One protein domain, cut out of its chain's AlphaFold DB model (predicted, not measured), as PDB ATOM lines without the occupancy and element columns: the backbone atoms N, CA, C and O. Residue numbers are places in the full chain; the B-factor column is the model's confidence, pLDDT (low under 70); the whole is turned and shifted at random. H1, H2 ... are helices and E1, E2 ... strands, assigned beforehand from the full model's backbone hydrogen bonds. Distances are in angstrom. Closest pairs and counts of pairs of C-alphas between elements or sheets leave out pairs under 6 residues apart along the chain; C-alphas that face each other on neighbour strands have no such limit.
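AT A GLANCE: This is residues 27 to 85 and 96 to 119 of the 120 residues of a protein of Phaeomonas parva (UniProt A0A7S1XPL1). A long hairpin of two antiparallel strands, E1 and E2, runs through the middle as a narrow, twisted slab, with the long helix H1 slantwise over one face and the shorter helix H3 over the other. The small helix H2 lies out beyond H3, away from H1 and E1. The printed part has 83 residues, with three named helices and two named strands in the order H1, E1, E2, H2, H3; the sheet's order is E1, E2, and the class is mixed, helices and strands. The whole is only just loose, close to compact, with a radius of gyration of the C-alphas of 14.3 A and spans of 39 by 34 by 25 A.

HOW THE PARTS SIT: Begin at the first printed residue with H1, residues 27 to 49, which leads through a tight link of 4 residues into E1, residues 54 to 69. Look at residue 57, where E1 bends by 110 degrees. After a tight link of 2 residues comes E2, residues 72 to 83, the antiparallel neighbour of E1, with 161 degrees between their directions; the two form a hairpin. Check N 55 and O 82, 2.8 A apart, and N 74 and O 67, also 2.8 A apart, both within hydrogen-bond range. The closest C-alphas of H1 and E2 are those of Gln 36 and Leu 77, 7.2 A apart, and those of H1 and E1 are Leu 40 and Pro 59, 7.9 A apart. Past the cut you meet H2, residues 98 to 103, and then H3, residues 108 to 117; these two are near each other, with 5 pairs of C-alphas within 10 A. H3 has 8 pairs of C-alphas within 8 A of E1, the closest being His 67 and Gly 109 at 6.1 A; its closest C-alphas to E2 are those of Val 113 and Val 78, 6.9 A apart. H1 is apart from H2 and from H3. In H1, H2 and H3 every O i to N i+4 pair is within hydrogen-bond range.

IN THESE COORDINATES: Find C-alpha 27 at (177.190, 203.302, 178.336); from there H1 runs 33.1 A to C-alpha 49. E1 covers 32.8 A from C-alpha 54 to C-alpha 69, at (170.974, 214.133, 199.544), and E2 runs 32.9 A from C-alpha 72 to C-alpha 83. H2 is short, from Glu 98 to Gln 103. H3 runs 14.9 A from Thr 108 to C-alpha 117, at (156.695, 196.445, 195.221).

THE WHOLE: The two C-alphas farthest apart are those of His 71 and Glu 85, 40.8 A. Residues 86 to 95 are not printed, and C-alphas 85 and 96 stand 13.6 A apart across this cut, in the link from E2 to H2. The link from H2 to H3 is tight. The mean pLDDT of the printed part is 83.3, and residues 28 and 119 are under 70.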
ATOM      1  N   GLU A  27     176.306 203.310 177.167       75.06
ATOM      2  CA  GLU A  27     177.190 203.302 178.336       75.06
ATOM      3  C   GLU A  27     176.394 203.250 179.642       75.06
ATOM      4  O   GLU A  27     176.771 202.515 180.558       75.06
ATOM      5  N   GLU A  28     175.256 203.946 179.708       67.62
ATOM      6  CA  GLU A  28     174.329 203.837 180.834       67.62
ATOM      7  C   GLU A  28     173.777 202.412 180.962       67.62
ATOM      8  O   GLU A  28     173.808 201.837 182.052       67.62
ATOM      9  N   ALA A  29     173.355 201.789 179.857       74.19
ATOM     10  CA  ALA A  29     172.870 200.409 179.865       74.19
ATOM     11  C   ALA A  29     173.946 199.416 180.345       74.19
ATOM     12  O   ALA A  29     173.663 198.533 181.159       74.19
ATOM     13  N   LYS A  30     175.201 199.583 179.906       81.00
ATOM     14  CA  LYS A  30     176.333 198.754 180.362       81.00
ATOM     15  C   LYS A  30     176.633 198.964 181.848       81.00
ATOM     16  O   LYS A  30     176.865 197.986 182.564       81.00
ATOM     17  N   ALA A  31     176.595 200.209 182.325       79.69
ATOM     18  CA  ALA A  31     176.792 200.534 183.735       79.69
ATOM     19  C   ALA A  31     175.690 199.924 184.615       79.69
ATOM     20  O   ALA A  31     175.990 199.337 185.658       79.69
ATOM     21  N   VAL A  32     174.433 199.981 184.164       77.94
ATOM     22  CA  VAL A  32     173.292 199.359 184.847       77.94
ATOM     23  C   VAL A  32     173.431 197.839 184.868       77.94
ATOM     24  O   VAL A  32     173.337 197.250 185.940       77.94
ATOM     25  N   ALA A  33     173.745 197.194 183.741       83.12
ATOM     26  CA  ALA A  33     173.931 195.740 183.686       83.12
ATOM     27  C   ALA A  33     175.081 195.263 184.593       83.12
ATOM     28  O   ALA A  33     175.000 194.223 185.253       83.12
ATOM     29  N   HIS A  34     176.169 196.032 184.672       85.00
ATOM     30  CA  HIS A  34     177.252 195.766 185.614       85.00
ATOM     31  C   HIS A  34     176.799 195.925 187.076       85.00
ATOM     32  O   HIS A  34     177.064 195.048 187.901       85.00
ATOM     33  N   ALA A  35     176.075 197.001 187.396       84.75
ATOM     34  CA  ALA A  35     175.540 197.237 188.733       84.75
ATOM     35  C   ALA A  35     174.537 196.151 189.158       84.75
ATOM     36  O   ALA A  35     174.585 195.700 190.301       84.75
ATOM     37  N   GLN A  36     173.695 195.675 188.237       86.25
ATOM     38  CA  GLN A  36     172.745 194.588 188.475       86.25
ATOM     39  C   GLN A  36     173.450 193.268 188.792       86.25
ATOM     40  O   GLN A  36     173.105 192.614 189.771       86.25
ATOM     41  N   ARG A  37     174.489 192.896 188.030       87.81
ATOM     42  CA  ARG A  37     175.291 191.695 188.330       87.81
ATOM     43  C   ARG A  37     175.929 191.768 189.716       87.81
ATOM     44  O   ARG A  37     175.896 190.794 190.463       87.81
ATOM     45  N   LYS A  38     176.470 192.934 190.082       87.88
ATOM     46  CA  LYS A  38     177.043 193.160 191.414       87.88
ATOM     47  C   LYS A  38     175.981 193.076 192.516       87.88
ATOM     48  O   LYS A  38     176.248 192.492 193.563       87.88
ATOM     49  N   ALA A  39     174.795 193.639 192.285       87.31
ATOM     50  CA  ALA A  39     173.687 193.590 193.234       87.31
ATOM     51  C   ALA A  39     173.184 192.155 193.450       87.31
ATOM     52  O   ALA A  39     173.032 191.745 194.593       87.31
ATOM     53  N   LEU A  40     173.019 191.372 192.379       88.00
ATOM     54  CA  LEU A  40     172.628 189.963 192.477       88.00
ATOM     55  C   LEU A  40     173.653 189.135 193.260       88.00
ATOM     56  O   LEU A  40     173.263 188.347 194.116       88.00
ATOM     57  N   GLY A  41     174.953 189.363 193.048       87.31
ATOM     58  CA  GLY A  41     175.996 188.710 193.847       87.31
ATOM     59  C   GLY A  41     175.918 189.059 195.340       87.31
ATOM     60  O   GLY A  41     176.096 188.187 196.185       87.31
ATOM     61  N   ALA A  42     175.601 190.313 195.675       87.62
ATOM     62  CA  ALA A  42     175.395 190.726 197.064       87.62
ATOM     63  C   ALA A  42     174.132 190.101 197.682       87.62
ATOM     64  O   ALA A  42     174.157 189.714 198.848       87.62
ATOM     65  N   ILE A  43     173.048 189.971 196.909       87.44
ATOM     66  CA  ILE A  43     171.813 189.320 197.364       87.44
ATOM     67  C   ILE A  43     172.048 187.827 197.623       87.44
ATOM     68  O   ILE A  43     171.597 187.322 198.645       87.44
ATOM     69  N   GLU A  44     172.798 187.136 196.763       87.06
ATOM     70  CA  GLU A  44     173.141 185.723 196.981       87.06
ATOM     71  C   GLU A  44     174.061 185.531 198.201       87.06
ATOM     72  O   GLU A  44     173.909 184.574 198.964       87.06
ATOM     73  N   GLY A  45     174.976 186.476 198.441       86.25
ATOM     74  CA  GLY A  45     175.768 186.516 199.671       86.25
ATOM     75  C   GLY A  45     174.889 186.644 200.919       86.25
ATOM     76  O   GLY A  45     175.011 185.833 201.834       86.25
ATOM     77  N   LEU A  46     173.947 187.594 200.916       82.88
ATOM     78  CA  LEU A  46     173.000 187.795 202.019       82.88
ATOM     79  C   LEU A  46     172.093 186.576 202.222       82.88
ATOM     80  O   LEU A  46     171.833 186.174 203.350       82.88
ATOM     81  N   ARG A  47     171.626 185.966 201.129       84.00
ATOM     82  CA  ARG A  47     170.843 184.730 201.158       84.00
ATOM     83  C   ARG A  47     171.598 183.625 201.899       84.00
ATOM     84  O   ARG A  47     171.013 182.955 202.741       84.00
ATOM     85  N   THR A  48     172.884 183.465 201.598       84.69
ATOM     86  CA  THR A  48     173.747 182.457 202.228       84.69
ATOM     87  C   THR A  48     173.988 182.777 203.704       84.69
ATOM     88  O   THR A  48     173.837 181.903 204.551       84.69
ATOM     89  N   GLU A  49     174.311 184.034 204.021       83.69
ATOM     90  CA  GLU A  49     174.567 184.499 205.391       83.69
ATOM     91  C   GLU A  49     173.338 184.334 206.294       83.69
ATOM     92  O   GLU A  49     173.441 183.837 207.413       83.69
ATOM     93  N   LEU A  50     172.159 184.691 205.786       80.44
ATOM     94  CA  LEU A  50     170.896 184.590 206.515       80.44
ATOM     95  C   LEU A  50     170.228 183.216 206.383       80.44
ATOM     96  O   LEU A  50     169.148 183.021 206.930       80.44
ATOM     97  N   SER A  51     170.847 182.269 205.666       80.44
ATOM     98  CA  SER A  51     170.279 180.943 205.377       80.44
ATOM     99  C   SER A  51     168.852 181.006 204.804       80.44
ATOM    100  O   SER A  51     168.001 180.169 205.109       80.44
ATOM    101  N   LEU A  52     168.580 182.010 203.964       80.44
ATOM    102  CA  LEU A  52     167.282 182.200 203.324       80.44
ATOM    103  C   LEU A  52     167.163 181.298 202.089       80.44
ATOM    104  O   LEU A  52     168.082 181.178 201.277       80.44
ATOM    105  N   SER A  53     165.991 180.700 201.895       76.62
ATOM    106  CA  SER A  53     165.642 180.048 200.633       76.62
ATOM    107  C   SER A  53     164.666 180.932 199.873       76.62
ATOM    108  O   SER A  53     163.552 181.156 200.349       76.62
ATOM    109  N   PHE A  54     165.080 181.436 198.707       80.62
ATOM    110  CA  PHE A  54     164.169 182.135 197.809       80.62
ATOM    111  C   PHE A  54     163.293 181.131 197.063       80.62
ATOM    112  O   PHE A  54     163.794 180.201 196.426       80.62
ATOM    113  N   GLU A  55     161.984 181.317 197.148       78.50
ATOM    114  CA  GLU A  55     161.012 180.568 196.365       78.50
ATOM    115  C   GLU A  55     160.905 181.178 194.966       78.50
ATOM    116  O   GLU A  55     160.915 182.396 194.804       78.50
ATOM    117  N   GLY A  56     160.827 180.335 193.934       71.88
ATOM    118  CA  GLY A  56     160.750 180.797 192.542       71.88
ATOM    119  C   GLY A  56     162.097 181.138 191.891       71.88
ATOM    120  O   GLY A  56     162.137 181.380 190.688       71.88
ATOM    121  N   GLY A  57     163.210 181.064 192.629       79.94
ATOM    122  CA  GLY A  57     164.563 181.186 192.078       79.94
ATOM    123  C   GLY A  57     165.203 182.553 192.311       79.94
ATOM    124  O   GLY A  57     165.400 182.960 193.455       79.94
ATOM    125  N   ALA A  58     165.634 183.212 191.232       79.12
ATOM    126  CA  ALA A  58     166.351 184.481 191.321       79.12
ATOM    127  C   ALA A  58     165.391 185.645 191.652       79.12
ATOM    128  O   ALA A  58     164.277 185.659 191.137       79.12
ATOM    129  N   PRO A  59     165.825 186.640 192.448       87.94
ATOM    130  CA  PRO A  59     165.032 187.835 192.730       87.94
ATOM    131  C   PRO A  59     164.638 188.617 191.468       87.94
ATOM    132  O   PRO A  59     165.475 188.869 190.595       87.94
ATOM    133  N   ASP A  60     163.399 189.099 191.430       88.31
ATOM    134  CA  ASP A  60     162.847 189.914 190.354       88.31
ATOM    135  C   ASP A  60     163.323 191.362 190.456       88.31
ATOM    136  O   ASP A  60     163.206 192.016 191.494       88.31
ATOM    137  N   PHE A  61     163.852 191.906 189.363       89.44
ATOM    138  CA  PHE A  61     164.276 193.302 189.325       89.44
ATOM    139  C   PHE A  61     163.070 194.241 189.183       89.44
ATOM    140  O   PHE A  61     162.425 194.274 188.140       89.44
ATOM    141  N   LEU A  62     162.815 195.065 190.204       88.31
ATOM    142  CA  LEU A  62     161.706 196.028 190.212       88.31
ATOM    143  C   LEU A  62     162.075 197.392 189.611       88.31
ATOM    144  O   LEU A  62     161.196 198.179 189.267       88.31
ATOM    145  N   GLY A  63     163.368 197.715 189.525       87.81
ATOM    146  CA  GLY A  63     163.844 198.965 188.933       87.81
ATOM    147  C   GLY A  63     164.925 199.680 189.741       87.81
ATOM    148  O   GLY A  63     165.481 199.161 190.709       87.81
ATOM    149  N   GLN A  64     165.234 200.911 189.329       87.56
ATOM    150  CA  GLN A  64     166.246 201.755 189.963       87.56
ATOM    151  C   GLN A  64     165.596 202.942 190.683       87.56
ATOM    152  O   GLN A  64     164.876 203.735 190.078       87.56
ATOM    153  N   GLN A  65     165.924 203.129 191.961       86.75
ATOM    154  CA  GLN A  65     165.514 204.284 192.752       86.75
ATOM    155  C   GLN A  65     166.705 205.206 193.019       86.75
ATOM    156  O   GLN A  65     167.689 204.835 193.654       86.75
ATOM    157  N   LYS A  66     166.580 206.463 192.593       85.50
ATOM    158  CA  LYS A  66     167.557 207.517 192.885       85.50
ATOM    159  C   LYS A  66     167.091 208.327 194.100       85.50
ATOM    160  O   LYS A  66     165.918 208.705 194.188       85.50
ATOM    161  N   HIS A  67     167.986 208.581 195.047       80.81
ATOM    162  CA  HIS A  67     167.747 209.458 196.189       80.81
ATOM    163  C   HIS A  67     168.889 210.467 196.316       80.81
ATOM    164  O   HIS A  67     170.053 210.096 196.414       80.81
ATOM    165  N   ILE A  68     168.556 211.755 196.273       82.88
ATOM    166  CA  ILE A  68     169.537 212.841 196.259       82.88
ATOM    167  C   ILE A  68     169.548 213.481 197.646       82.88
ATOM    168  O   ILE A  68     168.554 214.069 198.065       82.88
ATOM    169  N   PHE A  69     170.669 213.355 198.347       81.19
ATOM    170  CA  PHE A  69     170.974 214.133 199.544       81.19
ATOM    171  C   PHE A  69     171.759 215.390 199.151       81.19
ATOM    172  O   PHE A  69     172.376 215.438 198.088       81.19
ATOM    173  N   SER A  70     171.810 216.385 200.041       86.25
ATOM    174  CA  SER A  70     172.533 217.650 199.812       86.25
ATOM    175  C   SER A  70     174.019 217.483 199.468       86.25
ATOM    176  O   SER A  70     174.595 218.349 198.822       86.25
ATOM    177  N   HIS A  71     174.635 216.380 199.895       85.75
ATOM    178  CA  HIS A  71     176.070 216.116 199.766       85.75
ATOM    179  C   HIS A  71     176.395 214.850 198.959       85.75
ATOM    180  O   HIS A  71     177.567 214.553 198.744       85.75
ATOM    181  N   ARG A  72     175.392 214.058 198.551       85.56
ATOM    182  CA  ARG A  72     175.610 212.809 197.803       85.56
ATOM    183  C   ARG A  72     174.360 212.345 197.067       85.56
ATOM    184  O   ARG A  72     173.241 212.543 197.534       85.56
ATOM    185  N   LYS A  73     174.560 211.626 195.968       84.12
ATOM    186  CA  LYS A  73     173.504 210.898 195.259       84.12
ATOM    187  C   LYS A  73     173.601 209.417 195.602       84.12
ATOM    188  O   LYS A  73     174.672 208.827 195.508       84.12
ATOM    189  N   HIS A  74     172.486 208.828 196.011       84.94
ATOM    190  CA  HIS A  74     172.325 207.390 196.188       84.94
ATOM    191  C   HIS A  74     171.546 206.829 195.011       84.94
ATOM    192  O   HIS A  74     170.463 207.316 194.686       84.94
ATOM    193  N   GLU A  75     172.094 205.800 194.383       85.69
ATOM    194  CA  GLU A  75     171.406 205.018 193.366       85.69
ATOM    195  C   GLU A  75     171.224 203.606 193.906       85.69
ATOM    196  O   GLU A  75     172.195 202.927 194.226       85.69
ATOM    197  N   MET A  76     169.970 203.197 194.065       86.06
ATOM    198  CA  MET A  76     169.592 201.899 194.609       86.06
ATOM    199  C   MET A  76     168.951 201.078 193.499       86.06
ATOM    200  O   MET A  76     168.078 201.577 192.789       86.06
ATOM    201  N   LEU A  77     169.370 199.827 193.359       88.62
ATOM    202  CA  LEU A  77     168.671 198.833 192.552       88.62
ATOM    203  C   LEU A  77     167.748 198.048 193.479       88.62
ATOM    204  O   LEU A  77     168.171 197.634 194.557       88.62
ATOM    205  N   VAL A  78     166.489 197.902 193.083       89.00
ATOM    206  CA  VAL A  78     165.452 197.268 193.894       89.00
ATOM    207  C   VAL A  78     165.122 195.912 193.298       89.00
ATOM    208  O   VAL A  78     164.826 195.817 192.107       89.00
ATOM    209  N   TYR A  79     165.149 194.891 194.146       90.12
ATOM    210  CA  TYR A  79     164.778 193.528 193.802       90.12
ATOM    211  C   TYR A  79     163.700 193.034 194.766       90.12
ATOM    212  O   TYR A  79     163.746 193.366 195.953       90.12
ATOM    213  N   ALA A  80     162.749 192.261 194.255       89.44
ATOM    214  CA  ALA A  80     161.786 191.505 195.040       89.44
ATOM    215  C   ALA A  80     162.193 190.035 195.062       89.44
ATOM    216  O   ALA A  80     162.664 189.501 194.065       89.44
ATOM    217  N   ALA A  81     162.025 189.381 196.202       87.81
ATOM    218  CA  ALA A  81     162.231 187.949 196.326       87.81
ATOM    219  C   ALA A  81     161.155 187.384 197.244       87.81
ATOM    220  O   ALA A  81     160.826 187.996 198.264       87.81
ATOM    221  N   THR A  82     160.645 186.212 196.891       87.38
ATOM    222  CA  THR A  82     159.763 185.437 197.762       87.38
ATOM    223  C   THR A  82     160.625 184.524 198.614       87.38
ATOM    224  O   THR A  82     161.582 183.935 198.122       87.38
ATOM    225  N   VAL A  83     160.316 184.420 199.899       85.94
ATOM    226  CA  VAL A  83     160.997 183.533 200.848       85.94
ATOM    227  C   VAL A  83     160.002 182.529 201.401       85.94
ATOM    228  O   VAL A  83     158.831 182.863 201.573       85.94
ATOM    229  N   GLY A  84     160.478 181.322 201.695       82.31
ATOM    230  CA  GLY A  84     159.624 180.285 202.263       82.31
ATOM    231  C   GLY A  84     159.052 180.666 203.625       82.31
ATOM    232  O   GLY A  84     159.692 181.356 204.426       82.31
ATOM    233  N   GLU A  85     157.833 180.201 203.887       79.94
ATOM    234  CA  GLU A  85     157.164 180.415 205.166       79.94
ATOM    235  C   GLU A  85     157.999 179.829 206.319       79.94
ATOM    236  O   GLU A  85     158.530 178.721 206.235       79.94
ATOM    237  N   LEU A  96     158.800 192.073 209.414       88.00
ATOM    238  CA  LEU A  96     157.933 193.192 209.763       88.00
ATOM    239  C   LEU A  96     156.732 193.200 208.833       88.00
ATOM    240  O   LEU A  96     156.884 193.065 207.617       88.00
ATOM    241  N   SER A  97     155.547 193.421 209.400       87.25
ATOM    242  CA  SER A  97     154.374 193.720 208.588       87.25
ATOM    243  C   SER A  97     154.528 195.090 207.915       87.25
ATOM    244  O   SER A  97     155.319 195.945 208.334       87.25
ATOM    245  N   GLU A  98     153.740 195.346 206.870       83.94
ATOM    246  CA  GLU A  98     153.700 196.679 206.262       83.94
ATOM    247  C   GLU A  98     153.269 197.768 207.256       83.94
ATOM    248  O   GLU A  98     153.690 198.921 207.132       83.94
ATOM    249  N   GLU A  99     152.432 197.420 208.232       85.62
ATOM    250  CA  GLU A  99     151.996 198.336 209.279       85.62
ATOM    251  C   GLU A  99     153.147 198.679 210.232       85.62
ATOM    252  O   GLU A  99     153.429 199.864 210.433       85.62
ATOM    253  N   ASP A 100     153.886 197.676 210.714       89.12
ATOM    254  CA  ASP A 100     155.057 197.878 211.580       89.12
ATOM    255  C   ASP A 100     156.115 198.741 210.891       89.12
ATOM    256  O   ASP A 100     156.705 199.650 211.485       89.12
ATOM    257  N   MET A 101     156.331 198.497 209.596       86.00
ATOM    258  CA  MET A 101     157.231 199.305 208.784       86.00
ATOM    259  C   MET A 101     156.796 200.775 208.743       86.00
ATOM    260  O   MET A 101     157.637 201.666 208.874       86.00
ATOM    261  N   ARG A 102     155.495 201.065 208.602       82.00
ATOM    262  CA  ARG A 102     154.995 202.451 208.634       82.00
ATOM    263  C   ARG A 102     155.226 203.104 209.992       82.00
ATOM    264  O   ARG A 102     155.650 204.260 210.024       82.00
ATOM    265  N   GLN A 103     154.987 202.377 211.082       86.25
ATOM    266  CA  GLN A 103     155.142 202.888 212.446       86.25
ATOM    267  C   GLN A 103     156.609 203.191 212.799       86.25
ATOM    268  O   GLN A 103     156.884 204.171 213.487       86.25
ATOM    269  N   ARG A 104     157.569 202.425 212.264       83.44
ATOM    270  CA  ARG A 104     159.015 202.617 212.508       83.44
ATOM    271  C   ARG A 104     159.644 203.838 211.823       83.44
ATOM    272  O   ARG A 104     160.817 204.118 212.054       83.44
ATOM    273  N   GLY A 105     158.903 204.577 210.994       78.56
ATOM    274  CA  GLY A 105     159.390 205.833 210.414       78.56
ATOM    275  C   GLY A 105     160.443 205.654 209.315       78.56
ATOM    276  O   GLY A 105     161.541 206.203 209.390       78.56
ATOM    277  N   LEU A 106     160.100 204.921 208.251       82.31
ATOM    278  CA  LEU A 106     160.987 204.703 207.100       82.31
ATOM    279  C   LEU A 106     161.496 206.001 206.458       82.31
ATOM    280  O   LEU A 106     160.778 206.997 206.349       82.31
ATOM    281  N   THR A 107     162.707 205.950 205.901       82.69
ATOM    282  CA  THR A 107     163.233 207.051 205.083       82.69
ATOM    283  C   THR A 107     162.401 207.253 203.810       82.69
ATOM    284  O   THR A 107     161.731 206.345 203.312       82.69
ATOM    285  N   THR A 108     162.472 208.448 203.214       82.31
ATOM    286  CA  THR A 108     161.794 208.732 201.935       82.31
ATOM    287  C   THR A 108     162.232 207.782 200.817       82.31
ATOM    288  O   THR A 108     161.411 207.446 199.967       82.31
ATOM    289  N   GLY A 109     163.492 207.330 200.814       79.19
ATOM    290  CA  GLY A 109     163.981 206.323 199.870       79.19
ATOM    291  C   GLY A 109     163.280 204.977 200.053       79.19
ATOM    292  O   GLY A 109     162.684 204.470 199.108       79.19
ATOM    293  N   MET A 110     163.257 204.457 201.282       81.38
ATOM    294  CA  MET A 110     162.603 203.183 201.621       81.38
ATOM    295  C   MET A 110     161.096 203.198 201.333       81.38
ATOM    296  O   MET A 110     160.557 202.240 200.790       81.38
ATOM    297  N   ARG A 111     160.407 204.318 201.596       84.44
ATOM    298  CA  ARG A 111     158.987 204.461 201.229       84.44
ATOM    299  C   ARG A 111     158.745 204.349 199.724       84.44
ATOM    300  O   ARG A 111     157.703 203.842 199.324       84.44
ATOM    301  N   LYS A 112     159.664 204.847 198.889       84.56
ATOM    302  CA  LYS A 112     159.551 204.704 197.428       84.56
ATOM    303  C   LYS A 112     159.776 203.257 196.997       84.56
ATOM    304  O   LYS A 112     159.006 202.769 196.183       84.56
ATOM    305  N   VAL A 113     160.741 202.569 197.608       84.62
ATOM    306  CA  VAL A 113     160.990 201.136 197.384       84.62
ATOM    307  C   VAL A 113     159.735 200.301 197.673       84.62
ATOM    308  O   VAL A 113     159.307 199.540 196.813       84.62
ATOM    309  N   LEU A 114     159.068 200.519 198.814       83.50
ATOM    310  CA  LEU A 114     157.814 199.812 199.129       83.50
ATOM    311  C   LEU A 114     156.688 200.095 198.126       83.50
ATOM    312  O   LEU A 114     155.880 199.217 197.836       83.50
ATOM    313  N   LYS A 115     156.615 201.315 197.577       84.44
ATOM    314  CA  LYS A 115     155.630 201.629 196.532       84.44
ATOM    315  C   LYS A 115     155.905 200.876 195.232       84.44
ATOM    316  O   LYS A 115     154.942 200.516 194.568       84.44
ATOM    317  N   MET A 116     157.171 200.638 194.882       82.50
ATOM    318  CA  MET A 116     157.530 199.869 193.683       82.50
ATOM    319  C   MET A 116     157.070 198.414 193.792       82.50
ATOM    320  O   MET A 116     156.536 197.887 192.830       82.50
ATOM    321  N   HIS A 117     157.184 197.807 194.976       78.75
ATOM    322  CA  HIS A 117     156.695 196.445 195.221       78.75
ATOM    323  C   HIS A 117     155.167 196.313 195.080       78.75
ATOM    324  O   HIS A 117     154.669 195.264 194.708       78.75
ATOM    325  N   ARG A 118     154.395 197.366 195.373       70.50
ATOM    326  CA  ARG A 118     152.921 197.338 195.291       70.50
ATOM    327  C   ARG A 118     152.353 197.521 193.882       70.50
ATOM    328  O   ARG A 118     151.143 197.409 193.717       70.50
ATOM    329  N   GLY A 119     153.184 197.922 192.923       56.62
ATOM    330  CA  GLY A 119     152.772 198.200 191.545       56.62
ATOM    331  C   GLY A 119     153.370 197.250 190.510       56.62
ATOM    332  O   GLY A 119     153.146 197.483 189.324       56.62
TER     333      GLY A 119